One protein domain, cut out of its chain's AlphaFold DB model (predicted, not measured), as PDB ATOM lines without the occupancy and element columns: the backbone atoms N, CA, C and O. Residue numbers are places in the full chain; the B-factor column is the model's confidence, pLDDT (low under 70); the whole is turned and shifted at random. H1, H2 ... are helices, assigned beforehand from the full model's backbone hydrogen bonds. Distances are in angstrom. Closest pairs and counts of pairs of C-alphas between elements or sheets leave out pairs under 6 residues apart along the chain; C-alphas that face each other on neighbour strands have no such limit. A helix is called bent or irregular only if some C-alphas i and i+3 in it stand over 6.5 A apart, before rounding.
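This is residues 69 to 136 and 421 to 433 of the 569 residues of an uncharacterized protein of Hirsutella minnesotensis 3608 (UniProt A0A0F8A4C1). One very long helix, H2, runs out of a small head of helices like a handle: two shorter helices, H1 and H3, lie side by side and cross the first part of H2, and residues 111 to 136, of which 111 to 133 belong to H2, stick out from the head as a long arm. At the head's other end the loop of residues 87 to 94, between H1 and H2, also sticks out. The printed part has 81 residues with three named helices, in the order H1, H2, H3 along the chain, and no named strand; the class is all helix. The whole is extended, with a radius of gyration of the C-alphas of 19.0 A, and its C-alphas span 66 by 24 by 16 A, the arm making much of the length.

The printed part begins with H1, residues 69 to 86, from C-alpha 69 at (266.465, 276.029, 295.347) to C-alpha 86 at (276.172, 289.731, 276.318), 25.4 A from first to last C-alpha. A short link of 9 residues leads to H2, residues 96 to 133. H2 is the longest helix, with 38 residues and 53.7 A from its first to its last C-alpha; C-alpha 96 is at (282.328, 283.424, 276.639) and C-alpha 133 at (240.461, 250.711, 284.218). After H2, residues 134 to 136 are printed, and then comes the cut. Residues 421 and 422 stand before H3, residues 423 to 433, which measures 15.5 A from first to last C-alpha and ends at C-alpha 433 at (277.956, 290.854, 286.041).

H1 and H2 touch, and their closest C-alphas are those of Val 76 and Ala 106, 5.1 A apart. Their lines stand at a steep tilt of 52 degrees, and they run opposite ways. H2 touches H1 with residues 99 to 109 alone. H1 and H3 touch, with the C-alphas of Val 75 and Leu 426 the closest at 5.5 A. They run the same way at a shallow tilt of 29 degrees, and their centres are 9.5 A apart. H2 and H3 touch as well, with the C-alphas of Val 102 and Ala 425 the closest at 5.1 A. They run opposite ways at a steep tilt of 52 degrees, and H2 touches H3 with residues 98 to 105 alone. Of these 3 pairs 1 is at a shallow tilt, and the helix packing is mostly crossed, but only just. None of the helices is bent or irregular. In the backbones of H1, H2 and H3 every pair of O of residue i and N of residue i+4 is within hydrogen-bond range.

The two C-alphas farthest apart are those of Gly 90 and Pro 136, at 66.2 A. Residues 87 to 94 stand free, and so do residues 111 to 136. Without these two stretches the body has 47 residues, spans 25 by 18 by 16 A and has a radius of gyration of 9.1 A, 0.96 times that of a compact globule of as many residues. Residues 137 to 420 of the chain are cut out and not printed, and C-alphas 136 and 421 are 46.3 A apart across the cut. The link from H2 to H3 runs across this cut, and the link from H1 to H2, which is printed whole, is short but not tight. The mean pLDDT of the printed part is 82.7; the model's confidence is low, under 70, at residues 88 to 94 and at residues 130 to 136.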
ATOM      1  N   ALA A  69     267.429 275.689 296.392       90.50
ATOM      2  CA  ALA A  69     266.465 276.029 295.347       90.50
ATOM      3  C   ALA A  69     266.438 277.543 295.070       90.50
ATOM      4  O   ALA A  69     266.483 277.962 293.920       90.50
ATOM      5  N   SER A  70     266.494 278.376 296.117       92.56
ATOM      6  CA  SER A  70     266.609 279.830 295.947       92.56
ATOM      7  C   SER A  70     267.898 280.239 295.223       92.56
ATOM      8  O   SER A  70     267.877 281.158 294.408       92.56
ATOM      9  N   LYS A  71     269.025 279.554 295.461       92.94
ATOM     10  CA  LYS A  71     270.257 279.802 294.693       92.94
ATOM     11  C   LYS A  71     270.137 279.329 293.244       92.94
ATOM     12  O   LYS A  71     270.702 279.977 292.369       92.94
ATOM     13  N   GLU A  72     269.444 278.219 292.990       93.38
ATOM     14  CA  GLU A  72     269.149 277.757 291.626       93.38
ATOM     15  C   GLU A  72     268.351 278.824 290.863       93.38
ATOM     16  O   GLU A  72     268.743 279.195 289.757       93.38
ATOM     17  N   ASP A  73     267.313 279.394 291.486       92.88
ATOM     18  CA  ASP A  73     266.542 280.513 290.924       92.88
ATOM     19  C   ASP A  73     267.435 281.715 290.597       92.88
ATOM     20  O   ASP A  73     267.367 282.256 289.494       92.88
ATOM     21  N   MET A  74     268.333 282.092 291.514       93.06
ATOM     22  CA  MET A  74     269.275 283.191 291.282       93.06
ATOM     23  C   MET A  74     270.221 282.927 290.106       93.06
ATOM     24  O   MET A  74     270.601 283.868 289.408       93.06
ATOM     25  N   VAL A  75     270.648 281.677 289.887       93.06
ATOM     26  CA  VAL A  75     271.481 281.331 288.724       93.06
ATOM     27  C   VAL A  75     270.690 281.506 287.435       93.06
ATOM     28  O   VAL A  75     271.209 282.120 286.504       93.06
ATOM     29  N   VAL A  76     269.445 281.028 287.377       92.62
ATOM     30  CA  VAL A  76     268.580 281.202 286.199       92.62
ATOM     31  C   VAL A  76     268.348 282.690 285.921       92.62
ATOM     32  O   VAL A  76     268.619 283.151 284.813       92.62
ATOM     33  N   GLU A  77     267.971 283.469 286.936       93.88
ATOM     34  CA  GLU A  77     267.755 284.918 286.826       93.88
ATOM     35  C   GLU A  77     269.007 285.654 286.322       93.88
ATOM     36  O   GLU A  77     268.957 286.409 285.347       93.88
ATOM     37  N   LYS A  78     270.168 285.406 286.942       91.81
ATOM     38  CA  LYS A  78     271.434 286.029 286.526       91.81
ATOM     39  C   LYS A  78     271.840 285.618 285.117       91.81
ATOM     40  O   LYS A  78     272.403 286.441 284.399       91.81
ATOM     41  N   THR A  79     271.554 284.382 284.713       92.38
ATOM     42  CA  THR A  79     271.819 283.909 283.349       92.38
ATOM     43  C   THR A  79     270.990 284.689 282.334       92.38
ATOM     44  O   THR A  79     271.535 285.101 281.313       92.38
ATOM     45  N   GLU A  80     269.712 284.955 282.614       91.62
ATOM     46  CA  GLU A  80     268.859 285.772 281.740       91.62
ATOM     47  C   GLU A  80     269.360 287.219 281.626       91.62
ATOM     48  O   GLU A  80     269.476 287.757 280.522       91.62
ATOM     49  N   ILE A  81     269.781 287.831 282.739       89.19
ATOM     50  CA  ILE A  81     270.401 289.168 282.720       89.19
ATOM     51  C   ILE A  81     271.686 289.158 281.879       89.19
ATOM     52  O   ILE A  81     271.903 290.048 281.052       89.19
ATOM     53  N   LEU A  82     272.542 288.149 282.074       88.00
ATOM     54  CA  LEU A  82     273.788 287.999 281.326       88.00
ATOM     55  C   LEU A  82     273.532 287.803 279.827       88.00
ATOM     56  O   LEU A  82     274.229 288.430 279.037       88.00
ATOM     57  N   LYS A  83     272.516 287.027 279.422       88.06
ATOM     58  CA  LYS A  83     272.105 286.886 278.009       88.06
ATOM     59  C   LYS A  83     271.756 288.238 277.384       88.06
ATOM     60  O   LYS A  83     272.235 288.550 276.290       88.06
ATOM     61  N   GLY A  84     270.969 289.053 278.090       84.56
ATOM     62  CA  GLY A  84     270.606 290.398 277.640       84.56
ATOM     63  C   GLY A  84     271.831 291.297 277.455       84.56
ATOM     64  O   GLY A  84     271.986 291.927 276.413       84.56
ATOM     65  N   LYS A  85     272.753 291.291 278.424       81.50
ATOM     66  CA  LYS A  85     273.960 292.136 278.396       81.50
ATOM     67  C   LYS A  85     275.036 291.665 277.411       81.50
ATOM     68  O   LYS A  85     275.663 292.492 276.756       81.50
ATOM     69  N   MET A  86     275.225 290.354 277.261       76.12
ATOM     70  CA  MET A  86     276.172 289.731 276.318       76.12
ATOM     71  C   MET A  86     275.781 289.934 274.845       76.12
ATOM     72  O   MET A  86     276.603 289.715 273.952       76.12
ATOM     73  N   SER A  87     274.534 290.339 274.578       72.81
ATOM     74  CA  SER A  87     274.048 290.658 273.229       72.81
ATOM     75  C   SER A  87     274.578 292.007 272.705       72.81
ATOM     76  O   SER A  87     274.532 292.257 271.503       72.81
ATOM     77  N   SER A  88     275.153 292.842 273.578       66.75
ATOM     78  CA  SER A  88     275.836 294.106 273.256       66.75
ATOM     79  C   SER A  88     277.342 293.858 273.027       66.75
ATOM     80  O   SER A  88     278.024 293.301 273.883       66.75
ATOM     81  N   HIS A  89     277.866 294.209 271.848       59.53
ATOM     82  CA  HIS A  89     279.190 293.797 271.338       59.53
ATOM     83  C   HIS A  89     280.425 294.239 272.162       59.53
ATOM     84  O   HIS A  89     280.462 295.334 272.710       59.53
ATOM     85  N   GLY A  90     281.486 293.409 272.121       59.41
ATOM     86  CA  GLY A  90     282.872 293.738 272.507       59.41
ATOM     87  C   GLY A  90     283.559 292.659 273.355       59.41
ATOM     88  O   GLY A  90     284.559 292.079 272.947       59.41
ATOM     89  N   MET A  91     282.979 292.323 274.511       61.12
ATOM     90  CA  MET A  91     283.566 291.385 275.492       61.12
ATOM     91  C   MET A  91     283.166 289.914 275.295       61.12
ATOM     92  O   MET A  91     283.554 289.045 276.081       61.12
ATOM     93  N   ARG A  92     282.378 289.626 274.252       65.19
ATOM     94  CA  ARG A  92     281.718 288.328 274.045       65.19
ATOM     95  C   ARG A  92     282.694 287.167 273.880       65.19
ATOM     96  O   ARG A  92     282.329 286.049 274.211       65.19
ATOM     97  N   ASP A  93     283.910 287.417 273.399       69.25
ATOM     98  CA  ASP A  93     284.918 286.367 273.206       69.25
ATOM     99  C   ASP A  93     285.741 286.106 274.471       69.25
ATOM    100  O   ASP A  93     286.058 284.956 274.766       69.25
ATOM    101  N   GLN A  94     286.012 287.143 275.270       69.44
ATOM    102  CA  GLN A  94     286.818 287.028 276.489       69.44
ATOM    103  C   GLN A  94     286.052 286.373 277.646       69.44
ATOM    104  O   GLN A  94     286.632 285.615 278.417       69.44
ATOM    105  N   LEU A  95     284.750 286.655 277.765       81.19
ATOM    106  CA  LEU A  95     283.898 286.170 278.859       81.19
ATOM    107  C   LEU A  95     283.030 284.963 278.460       81.19
ATOM    108  O   LEU A  95     282.232 284.474 279.263       81.19
ATOM    109  N   ARG A  96     283.180 284.471 277.220       84.00
ATOM    110  CA  ARG A  96     282.328 283.424 276.639       84.00
ATOM    111  C   ARG A  96     282.301 282.155 277.476       84.00
ATOM    112  O   ARG A  96     281.234 281.645 277.784       84.00
ATOM    113  N   LYS A  97     283.485 281.661 277.836       85.44
ATOM    114  CA  LYS A  97     283.664 280.367 278.504       85.44
ATOM    115  C   LYS A  97     282.993 280.336 279.880       85.44
ATOM    116  O   LYS A  97     282.346 279.356 280.251       85.44
ATOM    117  N   ASP A  98     283.126 281.428 280.621       85.62
ATOM    118  CA  ASP A  98     282.529 281.566 281.945       85.62
ATOM    119  C   ASP A  98     281.005 281.691 281.832       85.62
ATOM    120  O   ASP A  98     280.268 281.055 282.588       85.62
ATOM    121  N   PHE A  99     280.518 282.434 280.832       88.69
ATOM    122  CA  PHE A  99     279.090 282.525 280.542       88.69
ATOM    123  C   PHE A  99     278.489 281.176 280.112       88.69
ATOM    124  O   PHE A  99     277.449 280.789 280.638       88.69
ATOM    125  N   GLU A 100     279.152 280.421 279.232       88.69
ATOM    126  CA  GLU A 100     278.736 279.071 278.817       88.69
ATOM    127  C   GLU A 100     278.639 278.119 280.017       88.69
ATOM    128  O   GLU A 100     277.698 277.331 280.114       88.69
ATOM    129  N   THR A 101     279.565 278.234 280.976       88.19
ATOM    130  CA  THR A 101     279.540 277.443 282.214       88.19
ATOM    131  C   THR A 101     278.288 277.751 283.037       88.19
ATOM    132  O   THR A 101     277.540 276.838 283.391       88.19
ATOM    133  N   VAL A 102     278.006 279.033 283.291       90.19
ATOM    134  CA  VAL A 102     276.797 279.474 284.011       90.19
ATOM    135  C   VAL A 102     275.525 279.045 283.269       90.19
ATOM    136  O   VAL A 102     274.598 278.505 283.875       90.19
ATOM    137  N   GLN A 103     275.507 279.211 281.947       91.50
ATOM    138  CA  GLN A 103     274.378 278.858 281.098       91.50
ATOM    139  C   GLN A 103     274.107 277.348 281.100       91.50
ATOM    140  O   GLN A 103     272.949 276.938 281.160       91.50
ATOM    141  N   SER A 104     275.149 276.513 281.079       90.62
ATOM    142  CA  SER A 104     275.001 275.056 281.149       90.62
ATOM    143  C   SER A 104     274.317 274.605 282.445       90.62
ATOM    144  O   SER A 104     273.439 273.742 282.414       90.62
ATOM    145  N   VAL A 105     274.646 275.246 283.573       91.44
ATOM    146  CA  VAL A 105     274.021 274.972 284.874       91.44
ATOM    147  C   VAL A 105     272.568 275.447 284.887       91.44
ATOM    148  O   VAL A 105     271.696 274.696 285.315       91.44
ATOM    149  N   ALA A 106     272.278 276.637 284.355       91.62
ATOM    150  CA  ALA A 106     270.907 277.131 284.213       91.62
ATOM    151  C   ALA A 106     270.034 276.202 283.349       91.62
ATOM    152  O   ALA A 106     268.908 275.884 283.728       91.62
ATOM    153  N   PHE A 107     270.564 275.690 282.233       91.50
ATOM    154  CA  PHE A 107     269.866 274.694 281.415       91.50
ATOM    155  C   PHE A 107     269.627 273.377 282.159       91.50
ATOM    156  O   PHE A 107     268.567 272.779 281.998       91.50
ATOM    157  N   ALA A 108     270.576 272.922 282.981       90.38
ATOM    158  CA  ALA A 108     270.393 271.722 283.793       90.38
ATOM    159  C   ALA A 108     269.290 271.899 284.855       90.38
ATOM    160  O   ALA A 108     268.502 270.975 285.071       90.38
ATOM    161  N   ILE A 109     269.206 273.079 285.483       91.50
ATOM    162  CA  ILE A 109     268.136 273.438 286.429       91.50
ATOM    163  C   ILE A 109     266.778 273.401 285.722       91.50
ATOM    164  O   ILE A 109     265.853 272.741 286.193       91.50
ATOM    165  N   GLU A 110     266.664 274.061 284.571       90.31
ATOM    166  CA  GLU A 110     265.401 274.127 283.833       90.31
ATOM    167  C   GLU A 110     264.985 272.751 283.291       90.31
ATOM    168  O   GLU A 110     263.836 272.340 283.435       90.31
ATOM    169  N   GLY A 111     265.937 271.975 282.766       87.62
ATOM    170  CA  GLY A 111     265.693 270.599 282.331       87.62
ATOM    171  C   GLY A 111     265.225 269.693 283.474       87.62
ATOM    172  O   GLY A 111     264.353 268.848 283.273       87.62
ATOM    173  N   LYS A 112     265.742 269.885 284.696       87.88
ATOM    174  CA  LYS A 112     265.241 269.190 285.891       87.88
ATOM    175  C   LYS A 112     263.781 269.566 286.178       87.88
ATOM    176  O   LYS A 112     262.974 268.658 286.350       87.88
ATOM    177  N   ARG A 113     263.433 270.859 286.171       87.94
ATOM    178  CA  ARG A 113     262.055 271.341 286.413       87.94
ATOM    179  C   ARG A 113     261.067 270.792 285.391       87.94
ATOM    180  O   ARG A 113     259.998 270.314 285.761       87.94
ATOM    181  N   GLN A 114     261.438 270.818 284.114       86.38
ATOM    182  CA  GLN A 114     260.619 270.262 283.037       86.38
ATOM    183  C   GLN A 114     260.398 268.759 283.221       86.38
ATOM    184  O   GLN A 114     259.278 268.274 283.065       86.38
ATOM    185  N   MET A 115     261.439 268.021 283.611       83.19
ATOM    186  CA  MET A 115     261.321 266.589 283.869       83.19
ATOM    187  C   MET A 115     260.409 266.291 285.067       83.19
ATOM    188  O   MET A 115     259.580 265.390 284.982       83.19
ATOM    189  N   GLU A 116     260.518 267.053 286.157       83.94
ATOM    190  CA  GLU A 116     259.633 266.928 287.325       83.94
ATOM    191  C   GLU A 116     258.166 267.200 286.957       83.94
ATOM    192  O   GLU A 116     257.276 266.443 287.347       83.94
ATOM    193  N   GLN A 117     257.906 268.231 286.146       85.00
ATOM    194  CA  GLN A 117     256.565 268.531 285.631       85.00
ATOM    195  C   GLN A 117     256.028 267.409 284.734       85.00
ATOM    196  O   GLN A 117     254.866 267.015 284.863       85.00
ATOM    197  N   TYR A 118     256.868 266.872 283.844       84.06
ATOM    198  CA  TYR A 118     256.508 265.747 282.985       84.06
ATOM    199  C   TYR A 118     256.175 264.497 283.807       84.06
ATOM    200  O   TYR A 118     255.132 263.887 283.585       84.06
ATOM    201  N   MET A 119     257.007 264.147 284.794       81.38
ATOM    202  CA  MET A 119     256.774 263.000 285.682       81.38
ATOM    203  C   MET A 119     255.482 263.156 286.486       81.38
ATOM    204  O   MET A 119     254.696 262.215 286.564       81.38
ATOM    205  N   ALA A 120     255.217 264.346 287.034       81.19
ATOM    206  CA  ALA A 120     253.970 264.619 287.745       81.19
ATOM    207  C   ALA A 120     252.740 264.451 286.835       81.19
ATOM    208  O   ALA A 120     251.726 263.896 287.258       81.19
ATOM    209  N   ARG A 121     252.836 264.891 285.574       83.19
ATOM    210  CA  ARG A 121     251.769 264.728 284.579       83.19
ATOM    211  C   ARG A 121     251.570 263.268 284.174       83.19
ATOM    212  O   ARG A 121     250.428 262.831 284.104       83.19
ATOM    213  N   ASP A 122     252.645 262.524 283.923       80.50
ATOM    214  CA  ASP A 122     252.583 261.095 283.590       80.50
ATOM    215  C   ASP A 122     251.964 260.286 284.738       80.50
ATOM    216  O   ASP A 122     251.073 259.470 284.516       80.50
ATOM    217  N   LEU A 123     252.351 260.574 285.985       77.81
ATOM    218  CA  LEU A 123     251.765 259.939 287.165       77.81
ATOM    219  C   LEU A 123     250.262 260.235 287.282       77.81
ATOM    220  O   LEU A 123     249.482 259.333 287.582       77.81
ATOM    221  N   GLU A 124     249.840 261.472 287.006       80.56
ATOM    222  CA  GLU A 124     248.423 261.843 286.996       80.56
ATOM    223  C   GLU A 124     247.649 261.127 285.882       80.56
ATOM    224  O   GLU A 124     246.561 260.614 286.135       80.56
ATOM    225  N   LEU A 125     248.216 261.021 284.676       79.50
ATOM    226  CA  LEU A 125     247.613 260.275 283.567       79.50
ATOM    227  C   LEU A 125     247.475 258.789 283.901       79.50
ATOM    228  O   LEU A 125     246.383 258.244 283.778       79.50
ATOM    229  N   ARG A 126     248.528 258.152 284.425       75.19
ATOM    230  CA  ARG A 126     248.469 256.754 284.882       75.19
ATOM    231  C   ARG A 126     247.453 256.559 285.992       75.19
ATOM    232  O   ARG A 126     246.789 255.531 286.034       75.19
ATOM    233  N   ARG A 127     247.323 257.533 286.893       73.88
ATOM    234  CA  ARG A 127     246.312 257.510 287.946       73.88
ATOM    235  C   ARG A 127     244.904 257.592 287.356       73.88
ATOM    236  O   ARG A 127     244.033 256.844 287.782       73.88
ATOM    237  N   ILE A 128     244.679 258.459 286.370       72.31
ATOM    238  CA  ILE A 128     243.407 258.559 285.642       72.31
ATOM    239  C   ILE A 128     243.106 257.248 284.906       72.31
ATOM    240  O   ILE A 128     242.008 256.715 285.050       72.31
ATOM    241  N   ASP A 129     244.075 256.690 284.182       70.56
ATOM    242  CA  ASP A 129     243.938 255.407 283.487       70.56
ATOM    243  C   ASP A 129     243.655 254.269 284.467       70.56
ATOM    244  O   ASP A 129     242.785 253.439 284.218       70.56
ATOM    245  N   TRP A 130     244.317 254.272 285.625       66.88
ATOM    246  CA  TRP A 130     244.046 253.350 286.720       66.88
ATOM    247  C   TRP A 130     242.616 253.494 287.243       66.88
ATOM    248  O   TRP A 130     241.908 252.495 287.329       66.88
ATOM    249  N   TYR A 131     242.153 254.715 287.531       65.12
ATOM    250  CA  TYR A 131     240.773 254.963 287.967       65.12
ATOM    251  C   TYR A 131     239.757 254.513 286.908       65.12
ATOM    252  O   TYR A 131     238.728 253.929 287.238       65.12
ATOM    253  N   ASN A 132     240.056 254.734 285.629       64.88
ATOM    254  CA  ASN A 132     239.183 254.355 284.523       64.88
ATOM    255  C   ASN A 132     239.162 252.833 284.284       64.88
ATOM    256  O   ASN A 132     238.108 252.278 283.971       64.88
ATOM    257  N   TYR A 133     240.299 252.151 284.451       63.62
ATOM    258  CA  TYR A 133     240.461 250.711 284.218       63.62
ATOM    259  C   TYR A 133     240.009 249.860 285.416       63.62
ATOM    260  O   TYR A 133     239.337 248.841 285.255       63.62
ATOM    261  N   LEU A 134     240.345 250.304 286.628       58.81
ATOM    262  CA  LEU A 134     240.098 249.639 287.904       58.81
ATOM    263  C   LEU A 134     239.159 250.463 288.783       58.81
ATOM    264  O   LEU A 134     239.400 250.514 289.982       58.81
ATOM    265  N   PHE A 135     238.105 251.081 288.228       54.03
ATOM    266  CA  PHE A 135     236.725 251.017 288.741       54.03
ATOM    267  C   PHE A 135     235.901 252.330 288.744       54.03
ATOM    268  O   PHE A 135     236.326 253.360 289.256       54.03
ATOM    269  N   PRO A 136     234.580 252.179 288.494       48.34
ATOM    270  CA  PRO A 136     233.519 252.881 289.238       48.34
ATOM    271  C   PRO A 136     233.063 252.196 290.556       48.34
ATOM    272  O   PRO A 136     232.267 252.766 291.292       48.34
ATOM    273  N   GLU A 421     274.263 271.499 292.958       87.25
ATOM    274  CA  GLU A 421     275.294 272.357 293.535       87.25
ATOM    275  C   GLU A 421     275.588 273.537 292.598       87.25
ATOM    276  O   GLU A 421     276.320 273.420 291.621       87.25
ATOM    277  N   VAL A 422     275.003 274.696 292.902       90.75
ATOM    278  CA  VAL A 422     275.086 275.891 292.044       90.75
ATOM    279  C   VAL A 422     276.040 276.970 292.553       90.75
ATOM    280  O   VAL A 422     276.185 278.008 291.914       90.75
ATOM    281  N   GLY A 423     276.698 276.755 293.698       89.50
ATOM    282  CA  GLY A 423     277.565 277.752 294.341       89.50
ATOM    283  C   GLY A 423     278.635 278.331 293.404       89.50
ATOM    284  O   GLY A 423     278.653 279.546 293.205       89.50
ATOM    285  N   PRO A 424     279.467 277.490 292.760       91.56
ATOM    286  CA  PRO A 424     280.489 277.958 291.822       91.56
ATOM    287  C   PRO A 424     279.916 278.731 290.625       91.56
ATOM    288  O   PRO A 424     280.462 279.764 290.227       91.56
ATOM    289  N   ALA A 425     278.791 278.268 290.070       89.31
ATOM    290  CA  ALA A 425     278.119 278.934 288.955       89.31
ATOM    291  C   ALA A 425     277.559 280.300 289.369       89.31
ATOM    292  O   ALA A 425     277.692 281.272 288.631       89.31
ATOM    293  N   LEU A 426     276.996 280.405 290.574       91.31
ATOM    294  CA  LEU A 426     276.475 281.658 291.106       91.31
ATOM    295  C   LEU A 426     277.585 282.697 291.315       91.31
ATOM    296  O   LEU A 426     277.407 283.855 290.936       91.31
ATOM    297  N   THR A 427     278.734 282.287 291.862       92.56
ATOM    298  CA  THR A 427     279.916 283.152 292.001       92.56
ATOM    299  C   THR A 427     280.440 283.593 290.636       92.56
ATOM    300  O   THR A 427     280.699 284.775 290.429       92.56
ATOM    301  N   THR A 428     280.521 282.675 289.672       90.94
ATOM    302  CA  THR A 428     280.933 282.999 288.296       90.94
ATOM    303  C   THR A 428     279.978 284.013 287.663       90.94
ATOM    304  O   THR A 428     280.414 285.017 287.106       90.94
ATOM    305  N   ALA A 429     278.667 283.819 287.821       90.50
ATOM    306  CA  ALA A 429     277.652 284.738 287.320       90.50
ATOM    307  C   ALA A 429     277.739 286.131 287.972       90.50
ATOM    308  O   ALA A 429     277.533 287.140 287.302       90.50
ATOM    309  N   GLN A 430     278.039 286.202 289.274       92.38
ATOM    310  CA  GLN A 430     278.279 287.465 289.983       92.38
ATOM    311  C   GLN A 430     279.506 288.195 289.428       92.38
ATOM    312  O   GLN A 430     279.374 289.345 289.012       92.38
ATOM    313  N   ASN A 431     280.643 287.507 289.318       91.00
ATOM    314  CA  ASN A 431     281.883 288.079 288.790       91.00
ATOM    315  C   ASN A 431     281.714 288.590 287.349       91.00
ATOM    316  O   ASN A 431     282.212 289.661 286.999       91.00
ATOM    317  N   LEU A 432     280.973 287.852 286.515       88.19
ATOM    318  CA  LEU A 432     280.649 288.274 285.151       88.19
ATOM    319  C   LEU A 432     279.829 289.564 285.128       88.19
ATOM    320  O   LEU A 432     280.142 290.480 284.370       88.19
ATOM    321  N   LEU A 433     278.793 289.657 285.965       89.00
ATOM    322  CA  LEU A 433     277.956 290.854 286.041       89.00
ATOM    323  C   LEU A 433     278.747 292.078 286.513       89.00
ATOM    324  O   LEU A 433     278.566 293.154 285.945       89.00
TER     325      LEU A 433